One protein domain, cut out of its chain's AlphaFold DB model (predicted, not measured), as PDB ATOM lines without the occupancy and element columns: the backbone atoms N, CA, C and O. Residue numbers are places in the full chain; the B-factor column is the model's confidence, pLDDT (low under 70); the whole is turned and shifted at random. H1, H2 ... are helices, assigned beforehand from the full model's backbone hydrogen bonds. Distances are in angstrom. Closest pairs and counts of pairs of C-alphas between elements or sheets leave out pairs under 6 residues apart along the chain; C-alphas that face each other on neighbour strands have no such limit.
ATOM      1  N   GLU A  16      38.461 -36.794 -14.963       57.88
ATOM      2  CA  GLU A  16      37.028 -36.645 -15.230       57.88
ATOM      3  C   GLU A  16      36.295 -35.931 -14.079       57.88
ATOM      4  O   GLU A  16      35.462 -35.072 -14.334       57.88
ATOM      5  N   ASP A  17      36.700 -36.149 -12.823       61.19
ATOM      6  CA  ASP A  17      36.023 -35.577 -11.644       61.19
ATOM      7  C   ASP A  17      36.310 -34.072 -11.470       61.19
ATOM      8  O   ASP A  17      35.515 -33.307 -10.926       61.19
ATOM      9  N   ARG A  18      37.478 -33.610 -11.940       74.44
ATOM     10  CA  ARG A  18      37.900 -32.218 -11.737       74.44
ATOM     11  C   ARG A  18      37.131 -31.246 -12.628       74.44
ATOM     12  O   ARG A  18      36.777 -30.175 -12.151       74.44
ATOM     13  N   ALA A  19      36.891 -31.613 -13.886       81.50
ATOM     14  CA  ALA A  19      36.131 -30.778 -14.812       81.50
ATOM     15  C   ALA A  19      34.671 -30.653 -14.357       81.50
ATOM     16  O   ALA A  19      34.159 -29.545 -14.247       81.50
ATOM     17  N   GLU A  20      34.045 -31.769 -13.974       80.25
ATOM     18  CA  GLU A  20      32.679 -31.765 -13.436       80.25
ATOM     19  C   GLU A  20      32.577 -30.946 -12.141       80.25
ATOM     20  O   GLU A  20      31.656 -30.145 -11.971       80.25
ATOM     21  N   ALA A  21      33.546 -31.084 -11.229       84.25
ATOM     22  CA  ALA A  21      33.587 -30.273 -10.017       84.25
ATOM     23  C   ALA A  21      33.760 -28.775 -10.323       84.25
ATOM     24  O   ALA A  21      33.127 -27.946  -9.670       84.25
ATOM     25  N   GLU A  22      34.597 -28.418 -11.303       88.88
ATOM     26  CA  GLU A  22      34.788 -27.031 -11.744       88.88
ATOM     27  C   GLU A  22      33.488 -26.448 -12.325       88.88
ATOM     28  O   GLU A  22      33.084 -25.361 -11.909       88.88
ATOM     29  N   GLU A  23      32.767 -27.196 -13.164       88.38
ATOM     30  CA  GLU A  23      31.464 -26.789 -13.715       88.38
ATOM     31  C   GLU A  23      30.403 -26.586 -12.622       88.38
ATOM     32  O   GLU A  23      29.674 -25.590 -12.614       88.38
ATOM     33  N   VAL A  24      30.331 -27.495 -11.643       88.69
ATOM     34  CA  VAL A  24      29.395 -27.373 -10.511       88.69
ATOM     35  C   VAL A  24      29.728 -26.151  -9.653       88.69
ATOM     36  O   VAL A  24      28.825 -25.449  -9.188       88.69
ATOM     37  N   MET A  25      31.014 -25.872  -9.438       89.94
ATOM     38  CA  MET A  25      31.457 -24.705  -8.675       89.94
ATOM     39  C   MET A  25      31.186 -23.396  -9.421       89.94
ATOM     40  O   MET A  25      30.774 -22.423  -8.786       89.94
ATOM     41  N   GLU A  26      31.357 -23.372 -10.745       94.19
ATOM     42  CA  GLU A  26      30.979 -22.236 -11.591       94.19
ATOM     43  C   GLU A  26      29.472 -21.974 -11.510       94.19
ATOM     44  O   GLU A  26      29.059 -20.852 -11.210       94.19
ATOM     45  N   PHE A  27      28.650 -23.018 -11.648       92.81
ATOM     46  CA  PHE A  27      27.198 -22.920 -11.502       92.81
ATOM     47  C   PHE A  27      26.785 -22.351 -10.137       92.81
ATOM     48  O   PHE A  27      26.007 -21.399 -10.072       92.81
ATOM     49  N   ILE A  28      27.343 -22.868  -9.035       93.69
ATOM     50  CA  ILE A  28      27.079 -22.332  -7.688       93.69
ATOM     51  C   ILE A  28      27.552 -20.873  -7.573       93.69
ATOM     52  O   ILE A  28      26.951 -20.089  -6.837       93.69
ATOM     53  N   GLY A  29      28.613 -20.488  -8.284       93.88
ATOM     54  CA  GLY A  29      29.121 -19.118  -8.332       93.88
ATOM     55  C   GLY A  29      28.129 -18.107  -8.915       93.88
ATOM     56  O   GLY A  29      28.092 -16.977  -8.432       93.88
ATOM     57  N   ILE A  30      27.304 -18.524  -9.882       96.12
ATOM     58  CA  ILE A  30      26.290 -17.685 -10.548       96.12
ATOM     59  C   ILE A  30      25.119 -17.357  -9.610       96.12
ATOM     60  O   ILE A  30      24.517 -16.293  -9.728       96.12
ATOM     61  N   LEU A  31      24.820 -18.249  -8.663       96.44
ATOM     62  CA  LEU A  31      23.667 -18.126  -7.772       96.44
ATOM     63  C   LEU A  31      23.882 -17.091  -6.662       96.44
ATOM     64  O   LEU A  31      24.941 -17.035  -6.014       96.44
ATOM     65  N   ASP A  32      22.833 -16.341  -6.347       96.50
ATOM     66  CA  ASP A  32      22.801 -15.449  -5.197       96.50
ATOM     67  C   ASP A  32      22.608 -16.199  -3.857       96.50
ATOM     68  O   ASP A  32      22.548 -17.432  -3.771       96.50
ATOM     69  N   GLY A  33      22.580 -15.452  -2.749       95.75
ATOM     70  CA  GLY A  33      22.469 -16.036  -1.410       95.75
ATOM     71  C   GLY A  33      21.131 -16.731  -1.112       95.75
ATOM     72  O   GLY A  33      21.100 -17.619  -0.255       95.75
ATOM     73  N   ALA A  34      20.040 -16.337  -1.769       97.00
ATOM     74  CA  ALA A  34      18.732 -16.972  -1.641       97.00
ATOM     75  C   ALA A  34      18.652 -18.215  -2.537       97.00
ATOM     76  O   ALA A  34      18.347 -19.303  -2.043       97.00
ATOM     77  N   GLU A  35      19.060 -18.087  -3.798       96.56
ATOM     78  CA  GLU A  35      19.096 -19.171  -4.783       96.56
ATOM     79  C   GLU A  35      19.970 -20.341  -4.306       96.56
ATOM     80  O   GLU A  35      19.579 -21.505  -4.407       96.56
ATOM     81  N   LYS A  36      21.114 -20.063  -3.665       95.75
ATOM     82  CA  LYS A  36      21.958 -21.096  -3.032       95.75
ATOM     83  C   LYS A  36      21.220 -21.909  -1.970       95.75
ATOM     84  O   LYS A  36      21.436 -23.118  -1.853       95.75
ATOM     85  N   LYS A  37      20.368 -21.267  -1.165       96.19
ATOM     86  CA  LYS A  37      19.598 -21.949  -0.113       96.19
ATOM     87  C   LYS A  37      18.503 -22.821  -0.713       96.19
ATOM     88  O   LYS A  37      18.309 -23.942  -0.244       96.19
ATOM     89  N   GLU A  38      17.823 -22.325  -1.742       96.69
ATOM     90  CA  GLU A  38      16.795 -23.072  -2.469       96.69
ATOM     91  C   GLU A  38      17.389 -24.288  -3.177       96.69
ATOM     92  O   GLU A  38      16.911 -25.409  -2.991       96.69
ATOM     93  N   PHE A  39      18.503 -24.100  -3.887       95.31
ATOM     94  CA  PHE A  39      19.233 -25.182  -4.538       95.31
ATOM     95  C   PHE A  39      19.684 -26.253  -3.534       95.31
ATOM     96  O   PHE A  39      19.487 -27.452  -3.749       95.31
ATOM     97  N   LEU A  40      20.215 -25.844  -2.376       95.19
ATOM     98  CA  LEU A  40      20.592 -26.776  -1.313       95.19
ATOM     99  C   LEU A  40      19.386 -27.556  -0.763       95.19
ATOM    100  O   LEU A  40      19.497 -28.755  -0.496       95.19
ATOM    101  N   ALA A  41      18.240 -26.897  -0.576       96.69
ATOM    102  CA  ALA A  41      17.013 -27.548  -0.124       96.69
ATOM    103  C   ALA A  41      16.519 -28.582  -1.147       96.69
ATOM    104  O   ALA A  41      16.202 -29.713  -0.769       96.69
ATOM    105  N   PHE A  42      16.547 -28.234  -2.435       95.94
ATOM    106  CA  PHE A  42      16.222 -29.144  -3.528       95.94
ATOM    107  C   PHE A  42      17.123 -30.387  -3.527       95.94
ATOM    108  O   PHE A  42      16.621 -31.512  -3.490       95.94
ATOM    109  N   MET A  43      18.447 -30.206  -3.465       95.62
ATOM    110  CA  MET A  43      19.409 -31.318  -3.445       95.62
ATOM    111  C   MET A  43      19.210 -32.249  -2.240       95.62
ATOM    112  O   MET A  43      19.326 -33.471  -2.364       95.62
ATOM    113  N   ARG A  44      18.864 -31.695  -1.071       94.25
ATOM    114  CA  ARG A  44      18.513 -32.490   0.120       94.25
ATOM    115  C   ARG A  44      17.250 -33.318  -0.102       94.25
ATOM    116  O   ARG A  44      17.248 -34.498   0.246       94.25
ATOM    117  N   GLY A  45      16.216 -32.730  -0.704       95.25
ATOM    118  CA  GLY A  45      14.982 -33.429  -1.064       95.25
ATOM    119  C   GLY A  45      15.227 -34.569  -2.054       95.25
ATOM    120  O   GLY A  45      14.819 -35.701  -1.806       95.25
ATOM    121  N   ALA A  46      15.979 -34.310  -3.127       94.94
ATOM    122  CA  ALA A  46      16.336 -35.325  -4.119       94.94
ATOM    123  C   ALA A  46      17.116 -36.496  -3.494       94.94
ATOM    124  O   ALA A  46      16.794 -37.663  -3.733       94.94
ATOM    125  N   LYS A  47      18.103 -36.199  -2.635       92.94
ATOM    126  CA  LYS A  47      18.862 -37.223  -1.903       92.94
ATOM    127  C   LYS A  47      17.958 -38.050  -0.990       92.94
ATOM    128  O   LYS A  47      18.090 -39.270  -0.957       92.94
ATOM    129  N   PHE A  48      17.039 -37.404  -0.276       93.25
ATOM    130  CA  PHE A  48      16.089 -38.081   0.601       93.25
ATOM    131  C   PHE A  48      15.186 -39.050  -0.174       93.25
ATOM    132  O   PHE A  48      15.121 -40.226   0.179       93.25
ATOM    133  N   THR A  49      14.568 -38.609  -1.273       92.75
ATOM    134  CA  THR A  49      13.720 -39.476  -2.109       92.75
ATOM    135  C   THR A  49      14.506 -40.644  -2.703       92.75
ATOM    136  O   THR A  49      14.003 -41.765  -2.730       92.75
ATOM    137  N   LYS A  50      15.760 -40.425  -3.125       92.62
ATOM    138  CA  LYS A  50      16.636 -41.505  -3.604       92.62
ATOM    139  C   LYS A  50      16.871 -42.564  -2.526       92.62
ATOM    140  O   LYS A  50      16.761 -43.750  -2.815       92.62
ATOM    141  N   MET A  51      17.161 -42.144  -1.294       90.00
ATOM    142  CA  MET A  51      17.337 -43.069  -0.170       90.00
ATOM    143  C   MET A  51      16.052 -43.841   0.141       90.00
ATOM    144  O   MET A  51      16.120 -45.037   0.401       90.00
ATOM    145  N   LEU A  52      14.888 -43.183   0.089       86.38
ATOM    146  CA  LEU A  52      13.604 -43.862   0.271       86.38
ATOM    147  C   LEU A  52      13.361 -44.909  -0.818       86.38
ATOM    148  O   LEU A  52      13.052 -46.047  -0.492       86.38
ATOM    149  N   GLY A  53      13.576 -44.554  -2.088       79.25
ATOM    150  CA  GLY A  53      13.434 -45.483  -3.209       79.25
ATOM    151  C   GLY A  53      14.377 -46.686  -3.124       79.25
ATOM    152  O   GLY A  53      13.992 -47.782  -3.507       79.25
ATOM    153  N   GLN A  54      15.584 -46.502  -2.577       70.31
ATOM    154  CA  GLN A  54      16.534 -47.589  -2.305       70.31
ATOM    155  C   GLN A  54      16.156 -48.440  -1.084       70.31
ATOM    156  O   GLN A  54      16.529 -49.603  -1.029       70.31
ATOM    157  N   ALA A  55      15.446 -47.877  -0.103       61.03
ATOM    158  CA  ALA A  55      14.974 -48.605   1.076       61.03
ATOM    159  C   ALA A  55      13.690 -49.412   0.810       61.03
ATOM    160  O   ALA A  55      13.377 -50.327   1.568       61.03
ATOM    161  N   THR A  56      12.936 -49.060  -0.236       56.59
ATOM    162  CA  THR A  56      11.687 -49.730  -0.635       56.59
ATOM    163  C   THR A  56      11.834 -50.678  -1.832       56.59
ATOM    164  O   THR A  56      10.823 -51.230  -2.264       56.59
ATOM    165  N   ALA A  57      13.041 -50.826  -2.392       50.56
ATOM    166  CA  ALA A  57      13.350 -51.698  -3.532       50.56
ATOM    167  C   ALA A  57      14.019 -53.008  -3.097       50.56
ATOM    168  O   ALA A  57      14.765 -52.985  -2.093       50.56
TER     169      ALA A  57
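This is residues 16 to 57 of the 57 residues of an uncharacterized protein of Enterocloster clostridioformis (UniProt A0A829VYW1). Two helices make an open, flat V: the longer arm is H2, the shorter arm is H1, and they meet near their ends through a tight link, with residues 16 to 27 and 40 to 57 standing free. The printed part has 42 residues, with two named helices, H1 then H2, no named strand, and the class all helix. It is only just loose, close to extended, with a radius of gyration of the C-alphas of 13.5 A, and spans 36 by 30 by 6 A.

H2, residues 33 to 55, is 33.5 A long, from C-alpha 33 at (22.469, -16.036, -1.410) to C-alpha 55 at (14.974, -48.605, 1.076). H1, residues 16 to 30, is 22.3 A long and begins with C-alpha 16 at (37.028, -36.645, -15.230).

H2 and H1 are close but not clearly touching; their closest C-alphas, those of Lys 36 and Ile 28, are 7.0 A apart. They run opposite ways at a steep tilt of 45 degrees. O i to N i+4 pairs are within hydrogen-bond range for 18 of 19 in H2 and 10 of 11 in H1.

The C-alphas farthest apart, of Asp 32 and Ala 57, are 37.5 A apart. The printed part has no cut. Residues 16 to 17 and 55 to 57 have pLDDT under 70.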